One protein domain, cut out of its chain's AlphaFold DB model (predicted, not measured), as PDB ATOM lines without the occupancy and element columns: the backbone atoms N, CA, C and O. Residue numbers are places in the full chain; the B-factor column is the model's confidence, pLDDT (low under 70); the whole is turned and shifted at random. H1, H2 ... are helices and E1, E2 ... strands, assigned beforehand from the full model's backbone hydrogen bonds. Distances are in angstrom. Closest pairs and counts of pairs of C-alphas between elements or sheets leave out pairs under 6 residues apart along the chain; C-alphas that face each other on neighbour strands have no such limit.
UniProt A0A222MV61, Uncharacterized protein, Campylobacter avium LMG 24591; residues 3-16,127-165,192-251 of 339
ATOM      1  N   VAL A   3     279.214 220.815 238.047       80.31
ATOM      2  CA  VAL A   3     279.911 220.292 239.233       80.31
ATOM      3  C   VAL A   3     278.995 220.402 240.447       80.31
ATOM      4  O   VAL A   3     278.306 221.405 240.600       80.31
ATOM      5  N   ILE A   4     278.972 219.382 241.299       81.06
ATOM      6  CA  ILE A   4     278.184 219.353 242.534       81.06
ATOM      7  C   ILE A   4     279.128 219.045 243.693       81.06
ATOM      8  O   ILE A   4     279.658 217.941 243.773       81.06
ATOM      9  N   ALA A   5     279.326 220.006 244.589       86.81
ATOM     10  CA  ALA A   5     280.039 219.830 245.847       86.81
ATOM     11  C   ALA A   5     279.008 219.602 246.961       86.81
ATOM     12  O   ALA A   5     278.412 220.549 247.473       86.81
ATOM     13  N   ALA A   6     278.733 218.335 247.267       84.12
ATOM     14  CA  ALA A   6     277.756 217.953 248.285       84.12
ATOM     15  C   ALA A   6     278.347 218.035 249.701       84.12
ATOM     16  O   ALA A   6     279.562 218.075 249.877       84.12
ATOM     17  N   SER A   7     277.494 217.969 250.721       84.38
ATOM     18  CA  SER A   7     277.886 218.030 252.138       84.38
ATOM     19  C   SER A   7     278.982 217.027 252.519       84.38
ATOM     20  O   SER A   7     279.870 217.347 253.304       84.38
ATOM     21  N   SER A   8     278.986 215.841 251.904       85.94
ATOM     22  CA  SER A   8     280.024 214.822 252.091       85.94
ATOM     23  C   SER A   8     281.419 215.289 251.664       85.94
ATOM     24  O   SER A   8     282.404 214.916 252.294       85.94
ATOM     25  N   PHE A   9     281.536 216.117 250.621       89.75
ATOM     26  CA  PHE A   9     282.820 216.702 250.213       89.75
ATOM     27  C   PHE A   9     283.388 217.611 251.314       89.75
ATOM     28  O   PHE A   9     284.586 217.625 251.558       89.75
ATOM     29  N   TYR A  10     282.518 218.284 252.068       93.25
ATOM     30  CA  TYR A  10     282.901 219.200 253.142       93.25
ATOM     31  C   TYR A  10     282.983 218.539 254.523       93.25
ATOM     32  O   TYR A  10     283.046 219.230 255.541       93.25
ATOM     33  N   ARG A  11     282.989 217.201 254.596       92.69
ATOM     34  CA  ARG A  11     282.938 216.455 255.864       92.69
ATOM     35  C   ARG A  11     284.062 216.841 256.834       92.69
ATOM     36  O   ARG A  11     283.834 216.873 258.042       92.69
ATOM     37  N   THR A  12     285.243 217.181 256.320       95.44
ATOM     38  CA  THR A  12     286.429 217.558 257.109       95.44
ATOM     39  C   THR A  12     286.562 219.064 257.350       95.44
ATOM     40  O   THR A  12     287.603 219.521 257.811       95.44
ATOM     41  N   GLN A  13     285.516 219.860 257.096       96.00
ATOM     42  CA  GLN A  13     285.533 221.325 257.238       96.00
ATOM     43  C   GLN A  13     286.106 221.842 258.566       96.00
ATOM     44  O   GLN A  13     286.816 222.842 258.564       96.00
ATOM     45  N   ASN A  14     285.851 221.131 259.669       96.06
ATOM     46  CA  ASN A  14     286.278 221.504 261.021       96.06
ATOM     47  C   ASN A  14     287.621 220.872 261.430       96.06
ATOM     48  O   ASN A  14     288.070 221.048 262.563       96.06
ATOM     49  N   GLU A  15     288.267 220.097 260.555       97.12
ATOM     50  CA  GLU A  15     289.586 219.543 260.849       97.12
ATOM     51  C   GLU A  15     290.622 220.665 260.848       97.12
ATOM     52  O   GLU A  15     290.811 221.360 259.852       97.12
ATOM     53  N   ALA A  16     291.308 220.849 261.977       97.50
ATOM     54  CA  ALA A  16     292.382 221.828 262.074       97.50
ATOM     55  C   ALA A  16     293.602 221.378 261.257       97.50
ATOM     56  O   ALA A  16     294.198 220.327 261.529       97.50
ATOM     57  N   LEU A 127     310.364 223.139 250.547       93.94
ATOM     58  CA  LEU A 127     310.662 222.946 251.960       93.94
ATOM     59  C   LEU A 127     309.622 223.620 252.858       93.94
ATOM     60  O   LEU A 127     309.476 223.208 254.010       93.94
ATOM     61  N   LEU A 128     308.896 224.616 252.342       95.19
ATOM     62  CA  LEU A 128     307.792 225.261 253.042       95.19
ATOM     63  C   LEU A 128     306.597 224.302 253.145       95.19
ATOM     64  O   LEU A 128     306.182 223.680 252.168       95.19
ATOM     65  N   ARG A 129     306.031 224.190 254.346       95.94
ATOM     66  CA  ARG A 129     304.891 223.327 254.678       95.94
ATOM     67  C   ARG A 129     303.628 224.157 254.906       95.94
ATOM     68  O   ARG A 129     303.049 224.134 255.988       95.94
ATOM     69  N   ASN A 130     303.241 224.935 253.898       94.06
ATOM     70  CA  ASN A 130     302.109 225.868 253.962       94.06
ATOM     71  C   ASN A 130     300.958 225.469 253.021       94.06
ATOM     72  O   ASN A 130     300.295 226.326 252.447       94.06
ATOM     73  N   SER A 131     300.743 224.170 252.813       93.56
ATOM     74  CA  SER A 131     299.605 223.664 252.042       93.56
ATOM     75  C   SER A 131     298.836 222.592 252.801       93.56
ATOM     76  O   SER A 131     299.259 222.093 253.849       93.56
ATOM     77  N   VAL A 132     297.683 222.253 252.244       94.12
ATOM     78  CA  VAL A 132     296.739 221.280 252.774       94.12
ATOM     79  C   VAL A 132     296.447 220.255 251.689       94.12
ATOM     80  O   VAL A 132     296.450 220.585 250.507       94.12
ATOM     81  N   LYS A 133     296.232 219.004 252.088       92.12
ATOM     82  CA  LYS A 133     295.844 217.921 251.193       92.12
ATOM     83  C   LYS A 133     294.614 217.213 251.733       92.12
ATOM     84  O   LYS A 133     294.619 216.744 252.871       92.12
ATOM     85  N   ASP A 134     293.621 217.080 250.873       90.44
ATOM     86  CA  ASP A 134     292.423 216.292 251.115       90.44
ATOM     87  C   ASP A 134     292.621 214.863 250.579       90.44
ATOM     88  O   ASP A 134     293.294 214.635 249.567       90.44
ATOM     89  N   PHE A 135     292.101 213.878 251.309       87.00
ATOM     90  CA  PHE A 135     292.170 212.464 250.956       87.00
ATOM     91  C   PHE A 135     290.773 211.935 250.656       87.00
ATOM     92  O   PHE A 135     289.905 211.874 251.532       87.00
ATOM     93  N   ASN A 136     290.604 211.483 249.417       77.62
ATOM     94  CA  ASN A 136     289.339 210.997 248.882       77.62
ATOM     95  C   ASN A 136     289.498 209.507 248.546       77.62
ATOM     96  O   ASN A 136     290.541 209.089 248.035       77.62
ATOM     97  N   GLU A 137     288.476 208.692 248.800       63.41
ATOM     98  CA  GLU A 137     288.485 207.284 248.393       63.41
ATOM     99  C   GLU A 137     288.048 207.123 246.920       63.41
ATOM    100  O   GLU A 137     287.009 207.625 246.488       63.41
ATOM    101  N   ASN A 138     288.825 206.353 246.145       53.69
ATOM    102  CA  ASN A 138     288.421 205.731 244.873       53.69
ATOM    103  C   ASN A 138     287.842 206.651 243.769       53.69
ATOM    104  O   ASN A 138     286.912 206.243 243.065       53.69
ATOM    105  N   GLN A 139     288.387 207.853 243.548       54.38
ATOM    106  CA  GLN A 139     288.064 208.661 242.361       54.38
ATOM    107  C   GLN A 139     289.297 209.295 241.740       54.38
ATOM    108  O   GLN A 139     290.014 210.052 242.386       54.38
ATOM    109  N   ASP A 140     289.487 209.033 240.452       56.56
ATOM    110  CA  ASP A 140     290.388 209.807 239.619       56.56
ATOM    111  C   ASP A 140     289.572 210.807 238.789       56.56
ATOM    112  O   ASP A 140     288.939 210.453 237.793       56.56
ATOM    113  N   LEU A 141     289.563 212.081 239.195       57.94
ATOM    114  CA  LEU A 141     288.859 213.146 238.468       57.94
ATOM    115  C   LEU A 141     289.396 213.346 237.040       57.94
ATOM    116  O   LEU A 141     288.697 213.902 236.189       57.94
ATOM    117  N   ARG A 142     290.611 212.860 236.737       57.00
ATOM    118  CA  ARG A 142     291.203 212.937 235.393       57.00
ATOM    119  C   ARG A 142     290.437 212.085 234.381       57.00
ATOM    120  O   ARG A 142     290.447 212.430 233.202       57.00
ATOM    121  N   GLU A 143     289.742 211.042 234.834       53.62
ATOM    122  CA  GLU A 143     288.899 210.175 233.997       53.62
ATOM    123  C   GLU A 143     287.528 210.800 233.683       53.62
ATOM    124  O   GLU A 143     286.801 210.314 232.820       53.62
ATOM    125  N   LEU A 144     287.170 211.907 234.344       56.91
ATOM    126  CA  LEU A 144     285.849 212.541 234.253       56.91
ATOM    127  C   LEU A 144     285.849 213.844 233.440       56.91
ATOM    128  O   LEU A 144     284.860 214.576 233.457       56.91
ATOM    129  N   LYS A 145     286.930 214.145 232.707       58.12
ATOM    130  CA  LYS A 145     287.105 215.414 231.970       58.12
ATOM    131  C   LYS A 145     286.004 215.709 230.946       58.12
ATOM    132  O   LYS A 145     285.672 216.878 230.749       58.12
ATOM    133  N   ASP A 146     285.406 214.672 230.366       61.47
ATOM    134  CA  ASP A 146     284.325 214.788 229.378       61.47
ATOM    135  C   ASP A 146     282.932 214.516 229.970       61.47
ATOM    136  O   ASP A 146     281.924 214.560 229.258       61.47
ATOM    137  N   ALA A 147     282.840 214.261 231.281       61.91
ATOM    138  CA  ALA A 147     281.566 213.982 231.925       61.91
ATOM    139  C   ALA A 147     280.647 215.222 231.874       61.91
ATOM    140  O   ALA A 147     281.069 216.349 232.165       61.91
ATOM    141  N   PRO A 148     279.352 215.056 231.548       65.62
ATOM    142  CA  PRO A 148     278.408 216.168 231.572       65.62
ATOM    143  C   PRO A 148     278.191 216.690 232.999       65.62
ATOM    144  O   PRO A 148     277.898 217.876 233.184       65.62
ATOM    145  N   THR A 149     278.367 215.830 234.007       67.44
ATOM    146  CA  THR A 149     278.220 216.149 235.430       67.44
ATOM    147  C   THR A 149     279.259 215.420 236.268       67.44
ATOM    148  O   THR A 149     279.547 214.253 236.014       67.44
ATOM    149  N   VAL A 150     279.787 216.115 237.272       73.12
ATOM    150  CA  VAL A 150     280.722 215.585 238.261       73.12
ATOM    151  C   VAL A 150     280.212 215.934 239.651       73.12
ATOM    152  O   VAL A 150     279.915 217.088 239.936       73.12
ATOM    153  N   VAL A 151     280.109 214.927 240.513       76.88
ATOM    154  CA  VAL A 151     279.874 215.113 241.946       76.88
ATOM    155  C   VAL A 151     281.226 214.973 242.637       76.88
ATOM    156  O   VAL A 151     281.903 213.958 242.443       76.88
ATOM    157  N   LEU A 152     281.634 216.001 243.384       80.81
ATOM    158  CA  LEU A 152     282.831 215.944 244.216       80.81
ATOM    159  C   LEU A 152     282.570 214.956 245.346       80.81
ATOM    160  O   LEU A 152     281.528 215.010 246.007       80.81
ATOM    161  N   ARG A 153     283.477 213.997 245.504       71.19
ATOM    162  CA  ARG A 153     283.290 212.908 246.456       71.19
ATOM    163  C   ARG A 153     283.660 213.304 247.865       71.19
ATOM    164  O   ARG A 153     284.231 214.353 248.123       71.19
ATOM    165  N   GLU A 154     283.281 212.424 248.774       80.94
ATOM    166  CA  GLU A 154     283.574 212.551 250.183       80.94
ATOM    167  C   GLU A 154     285.076 212.679 250.455       80.94
ATOM    168  O   GLU A 154     285.871 211.824 250.054       80.94
ATOM    169  N   VAL A 155     285.430 213.739 251.181       85.06
ATOM    170  CA  VAL A 155     286.753 213.889 251.779       85.06
ATOM    171  C   VAL A 155     286.736 213.121 253.097       85.06
ATOM    172  O   VAL A 155     285.955 213.418 254.000       85.06
ATOM    173  N   THR A 156     287.588 212.104 253.199       88.56
ATOM    174  CA  THR A 156     287.651 211.216 254.377       88.56
ATOM    175  C   THR A 156     288.604 211.722 255.449       88.56
ATOM    176  O   THR A 156     288.458 211.389 256.624       88.56
ATOM    177  N   LYS A 157     289.600 212.505 255.033       91.44
ATOM    178  CA  LYS A 157     290.621 213.084 255.896       91.44
ATOM    179  C   LYS A 157     291.228 214.297 255.215       91.44
ATOM    180  O   LYS A 157     291.499 214.260 254.016       91.44
ATOM    181  N   THR A 158     291.561 215.302 256.003       94.31
ATOM    182  CA  THR A 158     292.395 216.419 255.586       94.31
ATOM    183  C   THR A 158     293.715 216.390 256.360       94.31
ATOM    184  O   THR A 158     293.790 216.047 257.540       94.31
ATOM    185  N   GLN A 159     294.809 216.736 255.688       95.69
ATOM    186  CA  GLN A 159     296.122 216.887 256.305       95.69
ATOM    187  C   GLN A 159     296.708 218.252 255.962       95.69
ATOM    188  O   GLN A 159     296.907 218.569 254.792       95.69
ATOM    189  N   GLY A 160     297.018 219.047 256.985       96.75
ATOM    190  CA  GLY A 160     297.819 220.259 256.828       96.75
ATOM    191  C   GLY A 160     299.321 219.993 256.897       96.75
ATOM    192  O   GLY A 160     299.767 218.845 256.927       96.75
ATOM    193  N   TYR A 161     300.110 221.068 256.922       96.94
ATOM    194  CA  TYR A 161     301.580 221.014 256.864       96.94
ATOM    195  C   TYR A 161     302.125 220.259 255.642       96.94
ATOM    196  O   TYR A 161     303.219 219.687 255.673       96.94
ATOM    197  N   MET A 162     301.364 220.260 254.549       95.12
ATOM    198  CA  MET A 162     301.806 219.717 253.275       95.12
ATOM    199  C   MET A 162     302.750 220.700 252.595       95.12
ATOM    200  O   MET A 162     302.678 221.911 252.811       95.12
ATOM    201  N   GLN A 163     303.644 220.156 251.774       91.94
ATOM    202  CA  GLN A 163     304.565 220.940 250.962       91.94
ATOM    203  C   GLN A 163     303.803 221.952 250.102       91.94
ATOM    204  O   GLN A 163     302.804 221.597 249.480       91.94
ATOM    205  N   SER A 164     304.301 223.185 250.043       83.94
ATOM    206  CA  SER A 164     303.660 224.249 249.284       83.94
ATOM    207  C   SER A 164     303.594 223.956 247.783       83.94
ATOM    208  O   SER A 164     304.553 223.475 247.180       83.94
ATOM    209  N   GLU A 165     302.457 224.285 247.164       74.50
ATOM    210  CA  GLU A 165     302.263 224.178 245.707       74.50
ATOM    211  C   GLU A 165     302.592 225.476 244.948       74.50
ATOM    212  O   GLU A 165     302.677 225.475 243.719       74.50
ATOM    213  N   THR A 192     291.063 225.783 260.697       98.19
ATOM    214  CA  THR A 192     290.321 224.655 260.130       98.19
ATOM    215  C   THR A 192     290.487 224.568 258.612       98.19
ATOM    216  O   THR A 192     290.950 225.506 257.959       98.19
ATOM    217  N   ARG A 193     290.119 223.430 258.012       96.88
ATOM    218  CA  ARG A 193     290.136 223.263 256.550       96.88
ATOM    219  C   ARG A 193     289.282 224.316 255.840       96.88
ATOM    220  O   ARG A 193     289.689 224.801 254.779       96.88
ATOM    221  N   LEU A 194     288.129 224.662 256.418       96.88
ATOM    222  CA  LEU A 194     287.236 225.691 255.887       96.88
ATOM    223  C   LEU A 194     287.866 227.085 255.970       96.88
ATOM    224  O   LEU A 194     287.906 227.795 254.970       96.88
ATOM    225  N   GLU A 195     288.436 227.448 257.116       96.94
ATOM    226  CA  GLU A 195     289.120 228.736 257.311       96.94
ATOM    227  C   GLU A 195     290.355 228.897 256.420       96.94
ATOM    228  O   GLU A 195     290.615 229.980 255.887       96.94
ATOM    229  N   TYR A 196     291.094 227.806 256.201       96.56
ATOM    230  CA  TYR A 196     292.198 227.776 255.245       96.56
ATOM    231  C   TYR A 196     291.718 228.088 253.822       96.56
ATOM    232  O   TYR A 196     292.350 228.880 253.124       96.56
ATOM    233  N   ALA A 197     290.589 227.509 253.399       95.06
ATOM    234  CA  ALA A 197     289.997 227.800 252.092       95.06
ATOM    235  C   ALA A 197     289.447 229.231 252.004       95.06
ATOM    236  O   ALA A 197     289.522 229.866 250.951       95.06
ATOM    237  N   ALA A 198     288.889 229.737 253.106       94.06
ATOM    238  CA  ALA A 198     288.291 231.063 253.174       94.06
ATOM    239  C   ALA A 198     289.337 232.183 253.129       94.06
ATOM    240  O   ALA A 198     289.023 233.272 252.663       94.06
ATOM    241  N   GLN A 199     290.569 231.940 253.599       90.88
ATOM    242  CA  GLN A 199     291.651 232.942 253.614       90.88
ATOM    243  C   GLN A 199     291.229 234.258 254.304       90.88
ATOM    244  O   GLN A 199     291.502 235.357 253.821       90.88
ATOM    245  N   GLY A 200     290.492 234.136 255.413       89.38
ATOM    246  CA  GLY A 200     289.941 235.265 256.171       89.38
ATOM    247  C   GLY A 200     288.658 235.880 255.603       89.38
ATOM    248  O   GLY A 200     288.232 236.936 256.069       89.38
ATOM    249  N   GLN A 201     288.040 235.246 254.602       91.50
ATOM    250  CA  GLN A 201     286.710 235.598 254.095       91.50
ATOM    251  C   GLN A 201     285.605 234.792 254.807       91.50
ATOM    252  O   GLN A 201     285.844 234.143 255.825       91.50
ATOM    253  N   SER A 202     284.370 234.865 254.304       90.62
ATOM    254  CA  SER A 202     283.233 234.132 254.870       90.62
ATOM    255  C   SER A 202     283.346 232.620 254.648       90.62
ATOM    256  O   SER A 202     284.034 232.153 253.740       90.62
ATOM    257  N   ASP A 203     282.597 231.847 255.437       90.12
ATOM    258  CA  ASP A 203     282.485 230.392 255.248       90.12
ATOM    259  C   ASP A 203     281.910 230.036 253.872       90.12
ATOM    260  O   ASP A 203     282.341 229.063 253.257       90.12
ATOM    261  N   GLU A 204     280.995 230.856 253.347       88.56
ATOM    262  CA  GLU A 204     280.465 230.709 251.987       88.56
ATOM    263  C   GLU A 204     281.581 230.773 250.936       88.56
ATOM    264  O   GLU A 204     281.668 229.889 250.077       88.56
ATOM    265  N   GLU A 205     282.478 231.760 251.037       90.94
ATOM    266  CA  GLU A 205     283.624 231.822 250.132       90.94
ATOM    267  C   GLU A 205     284.595 230.663 250.392       90.94
ATOM    268  O   GLU A 205     285.129 230.091 249.446       90.94
ATOM    269  N   GLY A 206     284.771 230.240 251.646       92.31
ATOM    270  CA  GLY A 206     285.566 229.062 251.990       92.31
ATOM    271  C   GLY A 206     285.098 227.791 251.275       92.31
ATOM    272  O   GLY A 206     285.897 227.117 250.620       92.31
ATOM    273  N   TYR A 207     283.800 227.481 251.320       92.69
ATOM    274  CA  TYR A 207     283.244 226.319 250.618       92.69
ATOM    275  C   TYR A 207     283.419 226.412 249.101       92.69
ATOM    276  O   TYR A 207     283.733 225.412 248.443       92.69
ATOM    277  N   LYS A 208     283.230 227.609 248.542       89.19
ATOM    278  CA  LYS A 208     283.395 227.881 247.113       89.19
ATOM    279  C   LYS A 208     284.850 227.720 246.675       89.19
ATOM    280  O   LYS A 208     285.112 227.005 245.711       89.19
ATOM    281  N   ASN A 209     285.791 228.322 247.395       90.06
ATOM    282  CA  ASN A 209     287.222 228.227 247.115       90.06
ATOM    283  C   ASN A 209     287.709 226.782 247.187       90.06
ATOM    284  O   ASN A 209     288.434 226.342 246.299       90.06
ATOM    285  N   TRP A 210     287.261 226.029 248.194       92.38
ATOM    286  CA  TRP A 210     287.611 224.618 248.332       92.38
ATOM    287  C   TRP A 210     287.118 223.788 247.136       92.38
ATOM    288  O   TRP A 210     287.891 223.044 246.536       92.38
ATOM    289  N   ALA A 211     285.861 223.960 246.715       89.44
ATOM    290  CA  ALA A 211     285.354 223.260 245.535       89.44
ATOM    291  C   ALA A 211     286.086 223.669 244.247       89.44
ATOM    292  O   ALA A 211     286.350 222.813 243.406       89.44
ATOM    293  N   LEU A 212     286.421 224.955 244.087       87.31
ATOM    294  CA  LEU A 212     287.176 225.464 242.937       87.31
ATOM    295  C   LEU A 212     288.606 224.912 242.881       87.31
ATOM    296  O   LEU A 212     289.093 224.615 241.792       87.31
ATOM    297  N   GLU A 213     289.261 224.757 244.032       85.88
ATOM    298  CA  GLU A 213     290.598 224.171 244.144       85.88
ATOM    299  C   GLU A 213     290.624 222.726 243.625       85.88
ATOM    300  O   GLU A 213     291.491 222.389 242.818       85.88
ATOM    301  N   GLU A 214     289.641 221.906 244.007       83.56
ATOM    302  CA  GLU A 214     289.540 220.495 243.598       83.56
ATOM    303  C   GLU A 214     289.387 220.336 242.076       83.56
ATOM    304  O   GLU A 214     289.862 219.376 241.467       83.56
ATOM    305  N   VAL A 215     288.739 221.308 241.434       82.31
ATOM    306  CA  VAL A 215     288.426 221.271 240.001       82.31
ATOM    307  C   VAL A 215     289.310 222.188 239.157       82.31
ATOM    308  O   VAL A 215     289.034 222.366 237.971       82.31
ATOM    309  N   LYS A 216     290.378 222.763 239.728       79.44
ATOM    310  CA  LYS A 216     291.234 223.763 239.057       79.44
ATOM    311  C   LYS A 216     291.843 223.266 237.741       79.44
ATOM    312  O   LYS A 216     291.993 224.038 236.798       79.44
ATOM    313  N   ASP A 217     292.127 221.967 237.668       72.69
ATOM    314  CA  ASP A 217     292.705 221.297 236.496       72.69
ATOM    315  C   ASP A 217     291.646 220.640 235.590       72.69
ATOM    316  O   ASP A 217     291.970 219.941 234.617       72.69
ATOM    317  N   MET A 218     290.363 220.833 235.904       69.88
ATOM    318  CA  MET A 218     289.263 220.391 235.056       69.88
ATOM    319  C   MET A 218     289.057 221.368 233.896       69.88
ATOM    320  O   MET A 218     289.444 222.533 233.930       69.88
ATOM    321  N   GLY A 219     288.453 220.870 232.815       68.06
ATOM    322  CA  GLY A 219     288.092 221.696 231.666       68.06
ATOM    323  C   GLY A 219     286.970 222.696 231.981       68.06
ATOM    324  O   GLY A 219     286.710 223.075 233.117       68.06
ATOM    325  N   LYS A 220     286.238 223.128 230.951       74.62
ATOM    326  CA  LYS A 220     285.215 224.175 231.092       74.62
ATOM    327  C   LYS A 220     284.044 223.759 232.007       74.62
ATOM    328  O   LYS A 220     283.140 223.007 231.607       74.62
ATOM    329  N   ILE A 221     284.005 224.347 233.199       73.44
ATOM    330  CA  ILE A 221     282.879 224.279 234.136       73.44
ATOM    331  C   ILE A 221     281.798 225.256 233.664       73.44
ATOM    332  O   ILE A 221     282.074 226.410 233.350       73.44
ATOM    333  N   LYS A 222     280.563 224.764 233.530       72.38
ATOM    334  CA  LYS A 222     279.400 225.562 233.102       72.38
ATOM    335  C   LYS A 222     278.585 226.063 234.290       72.38
ATOM    336  O   LYS A 222     277.981 227.119 234.187       72.38
ATOM    337  N   ALA A 223     278.529 225.277 235.360       75.12
ATOM    338  CA  ALA A 223     277.825 225.593 236.594       75.12
ATOM    339  C   ALA A 223     278.428 224.763 237.733       75.12
ATOM    340  O   ALA A 223     278.912 223.651 237.492       75.12
ATOM    341  N   MET A 224     278.371 225.298 238.948       81.00
ATOM    342  CA  MET A 224     278.800 224.630 240.170       81.00
ATOM    343  C   MET A 224     277.713 224.807 241.229       81.00
ATOM    344  O   MET A 224     277.228 225.918 241.425       81.00
ATOM    345  N   ILE A 225     277.324 223.714 241.878       82.06
ATOM    346  CA  ILE A 225     276.401 223.710 243.012       82.06
ATOM    347  C   ILE A 225     277.228 223.456 244.269       82.06
ATOM    348  O   ILE A 225     277.923 222.444 244.345       82.06
ATOM    349  N   ILE A 226     277.139 224.374 245.228       86.12
ATOM    350  CA  ILE A 226     277.804 224.310 246.530       86.12
ATOM    351  C   ILE A 226     276.733 224.001 247.573       86.12
ATOM    352  O   ILE A 226     275.850 224.825 247.798       86.12
ATOM    353  N   ASP A 227     276.777 222.812 248.171       84.25
ATOM    354  CA  ASP A 227     275.785 222.387 249.160       84.25
ATOM    355  C   ASP A 227     276.421 221.749 250.406       84.25
ATOM    356  O   ASP A 227     276.277 220.546 250.650       84.25
ATOM    357  N   PRO A 228     277.130 222.543 251.223       87.56
ATOM    358  CA  PRO A 228     277.804 222.056 252.424       87.56
ATOM    359  C   PRO A 228     276.846 221.512 253.487       87.56
ATOM    360  O   PRO A 228     277.232 220.650 254.273       87.56
ATOM    361  N   ASN A 229     275.589 221.964 253.484       85.50
ATOM    362  CA  ASN A 229     274.608 221.672 254.529       85.50
ATOM    363  C   ASN A 229     273.483 220.732 254.071       85.50
ATOM    364  O   ASN A 229     272.520 220.537 254.809       85.50
ATOM    365  N   ASN A 230     273.603 220.136 252.878       80.19
ATOM    366  CA  ASN A 230     272.617 219.208 252.320       80.19
ATOM    367  C   ASN A 230     271.206 219.824 252.199       80.19
ATOM    368  O   ASN A 230     270.205 219.161 252.476       80.19
ATOM    369  N   THR A 231     271.120 221.109 251.845       81.50
ATOM    370  CA  THR A 231     269.855 221.845 251.678       81.50
ATOM    371  C   THR A 231     269.370 221.852 250.231       81.50
ATOM    372  O   THR A 231     268.181 222.056 249.987       81.50
ATOM    373  N   ILE A 232     270.264 221.599 249.270       77.50
ATOM    374  CA  ILE A 232     269.988 221.633 247.830       77.50
ATOM    375  C   ILE A 232     269.890 220.213 247.269       77.50
ATOM    376  O   ILE A 232     268.954 219.905 246.535       77.50
ATOM    377  N   THR A 233     270.819 219.326 247.619       70.00
ATOM    378  CA  THR A 233     270.900 217.949 247.118       70.00
ATOM    379  C   THR A 233     269.638 217.112 247.351       70.00
ATOM    380  O   THR A 233     269.348 216.301 246.468       70.00
ATOM    381  N   PRO A 234     268.808 217.302 248.407       78.88
ATOM    382  CA  PRO A 234     267.536 216.583 248.516       78.88
ATOM    383  C   PRO A 234     266.566 216.888 247.366       78.88
ATOM    384  O   PRO A 234     265.775 216.032 246.983       78.88
ATOM    385  N   PHE A 235     266.648 218.072 246.744       71.31
ATOM    386  CA  PHE A 235     265.841 218.404 245.563       71.31
ATOM    387  C   PHE A 235     266.170 217.514 244.357       71.31
ATOM    388  O   PHE A 235     265.377 217.442 243.420       71.31
ATOM    389  N   PHE A 236     267.331 216.854 244.340       73.31
ATOM    390  CA  PHE A 236     267.766 216.021 243.217       73.31
ATOM    391  C   PHE A 236     267.078 214.657 243.207       73.31
ATOM    392  O   PHE A 236     267.103 213.974 242.183       73.31
ATOM    393  N   GLU A 237     266.456 214.260 244.319       72.19
ATOM    394  CA  GLU A 237     265.790 212.971 244.437       72.19
ATOM    395  C   GLU A 237     264.694 212.816 243.372       72.19
ATOM    396  O   GLU A 237     263.823 213.668 243.196       72.19
ATOM    397  N   GLY A 238     264.783 211.731 242.599       63.66
ATOM    398  CA  GLY A 238     263.851 211.439 241.509       63.66
ATOM    399  C   GLY A 238     263.970 212.342 240.272       63.66
ATOM    400  O   GLY A 238     263.186 212.161 239.343       63.66
ATOM    401  N   LYS A 239     264.931 213.279 240.216       66.75
ATOM    402  CA  LYS A 239     265.166 214.146 239.048       66.75
ATOM    403  C   LYS A 239     266.322 213.647 238.193       66.75
ATOM    404  O   LYS A 239     267.358 213.213 238.689       66.75
ATOM    405  N   SER A 240     266.184 213.784 236.879       66.25
ATOM    406  CA  SER A 240     267.299 213.595 235.956       66.25
ATOM    407  C   SER A 240     268.321 214.731 236.073       66.25
ATOM    408  O   SER A 240     267.999 215.874 236.398       66.25
ATOM    409  N   ILE A 241     269.569 214.441 235.698       61.00
ATOM    410  CA  ILE A 241     270.639 215.445 235.594       61.00
ATOM    411  C   ILE A 241     270.249 216.611 234.675       61.00
ATOM    412  O   ILE A 241     270.636 217.748 234.929       61.00
ATOM    413  N   TYR A 242     269.462 216.356 233.625       65.00
ATOM    414  CA  TYR A 242     268.967 217.403 232.732       65.00
ATOM    415  C   TYR A 242     267.964 218.334 233.429       65.00
ATOM    416  O   TYR A 242     268.035 219.549 233.260       65.00
ATOM    417  N   GLU A 243     267.060 217.787 234.246       64.31
ATOM    418  CA  GLU A 243     266.115 218.574 235.051       64.31
ATOM    419  C   GLU A 243     266.829 219.398 236.121       64.31
ATOM    420  O   GLU A 243     266.507 220.573 236.291       64.31
ATOM    421  N   ILE A 244     267.829 218.813 236.787       63.19
ATOM    422  CA  ILE A 244     268.687 219.516 237.745       63.19
ATOM    423  C   ILE A 244     269.420 220.648 237.020       63.19
ATOM    424  O   ILE A 244     269.261 221.813 237.374       63.19
ATOM    425  N   TYR A 245     270.142 220.343 235.939       63.38
ATOM    426  CA  TYR A 245     270.859 221.349 235.158       63.38
ATOM    427  C   TYR A 245     269.942 222.488 234.707       63.38
ATOM    428  O   TYR A 245     270.297 223.646 234.882       63.38
ATOM    429  N   ASN A 246     268.752 222.195 234.183       66.81
ATOM    430  CA  ASN A 246     267.813 223.225 233.744       66.81
ATOM    431  C   ASN A 246     267.234 224.061 234.889       66.81
ATOM    432  O   ASN A 246     266.975 225.244 234.678       66.81
ATOM    433  N   ALA A 247     267.007 223.475 236.067       66.38
ATOM    434  CA  ALA A 247     266.536 224.218 237.233       66.38
ATOM    435  C   ALA A 247     267.567 225.278 237.655       66.38
ATOM    436  O   ALA A 247     267.220 226.447 237.816       66.38
ATOM    437  N   PHE A 248     268.845 224.895 237.720       63.00
ATOM    438  CA  PHE A 248     269.919 225.787 238.166       63.00
ATOM    439  C   PHE A 248     270.464 226.695 237.048       63.00
ATOM    440  O   PHE A 248     270.806 227.844 237.305       63.00
ATOM    441  N   ALA A 249     270.462 226.247 235.788       57.06
ATOM    442  CA  ALA A 249     270.866 227.062 234.635       57.06
ATOM    443  C   ALA A 249     269.821 228.122 234.237       57.06
ATOM    444  O   ALA A 249     270.161 229.080 233.547       57.06
ATOM    445  N   LYS A 250     268.549 227.971 234.640       46.91
ATOM    446  CA  LYS A 250     267.520 229.011 234.455       46.91
ATOM    447  C   LYS A 250     267.520 230.043 235.587       46.91
ATOM    448  O   LYS A 250     267.301 231.219 235.312       46.91
ATOM    449  N   GLN A 251     267.816 229.652 236.829       46.41
ATOM    450  CA  GLN A 251     267.904 230.594 237.958       46.41
ATOM    451  C   GLN A 251     269.071 231.586 237.846       46.41
ATOM    452  O   GLN A 251     268.928 232.725 238.279       46.41
TER     453      GLN A 251
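AT A GLANCE: This is residues 3 to 16, 127 to 165 and 192 to 251 of the 339 residues of an uncharacterized protein of Campylobacter avium LMG 24591 (UniProt A0A222MV61). A small parallel sheet of three strands, E3, E1 and E5, has H3 packed slantwise over one face; an antiparallel ribbon of two strands, E2 and E4, with H2 over it, makes one end of the length, and H4 and H5 make the other. E3 turns into E4 after a break of two residues, so the sheet and the ribbon are joined at an angle, while the short H1 lies in the loop between E2 and E3. The printed part has 113 residues with five named helices and five named strands, in the order E1 E2 H1 E3 E4 H2 H3 E5 H4 H5, and its class is mixed, helices and strands. It is compact, with a radius of gyration of the C-alphas of 14.7 A, yet elongated in outline, spanning 47 by 29 by 22 A.

HOW THE PARTS SIT: E1, residues 3 to 6, is the inner strand of the parallel sheet, in the order E3 E1 E5, whose edge strands are E3, residues 149 to 152, and E5, residues 223 to 227. E1 and E5 are parallel at 0 degrees, with N 5 and O 225 at 2.8 A and N 227 and O 5 at 2.9 A, within hydrogen-bond range. E3 and E1 are parallel at 34 degrees, with N 4 and O 150 at 2.8 A. E2, residues 131 to 136, and E4, residues 155 to 162, are antiparallel neighbours at 157 degrees, with N 133 and O 159 at 2.8 A. H1, residues 141 to 144, is not on the sheet of E1, but only just, with 4 pairs of C-alphas within 10 A. E3 runs on into E4 across a break of 2 residues, at 64 degrees. The C-alphas of Thr 158 in E4 and Arg 193 in H2, residues 193 to 198, are the closest of the two elements, 7.3 A apart. H2 and H3, residues 203 to 214, touch and are about perpendicular at 78 degrees; their closest C-alphas, those of Ala 198 and Gly 206, are 3.6 A apart. H3 is on the sheet of E1 at a height over the sheet of 9.7 A, over E1 and E5, slantwise to the strands at 53 degrees to E1 on the local plane; this makes two layers, a helix on one face of a sheet. The closest C-alphas of H3 and E5 are those of Lys 208 and Ile 226, 6.7 A apart. H4, residues 233 to 236, only grazes this sheet with residue 233. H5, residues 241 to 251, only grazes it with residues 241 to 249; the closest C-alphas of E5 and H5, those of Ala 223 and Ala 249, are 7.4 A apart. H4 and H5 are close but not clearly touching, with the C-alphas of Phe 236 and Ile 244 6.6 A apart. H3 and H5 are apart. In H2, H3 and H5 every O i to N i+4 pair is within hydrogen-bond range; H1 and H4 are too short for such a pair, and each has its one O i to N i+3 pair within range.

IN THESE COORDINATES: E1 begins at C-alpha 3, (279.911, 220.292, 239.233). E2 measures 16.6 A from first to last C-alpha, and E4, the longest strand by residues, 16.2 A. H3, the longest helix, measures 16.8 A from C-alpha 203 at (282.485, 230.392, 255.248). E5 measures 13.1 A. H5 measures 15.6 A and ends at C-alpha 251, (267.904, 230.594, 237.958).

THE WHOLE: The two C-alphas farthest apart, those of Leu 127 and Gly 238, are 49.3 A apart. Residues 17 to 126 are not printed, with 20.9 A between C-alphas 16 and 127, and residues 166 to 191 are not printed, with 18.7 A between C-alphas 165 and 192. Of the links printed whole, H3 to E5 is short and the others are tight. The mean pLDDT of the printed part is 80.3, and residues 137 to 149, 218 to 219 and 238 to 251 are under 70.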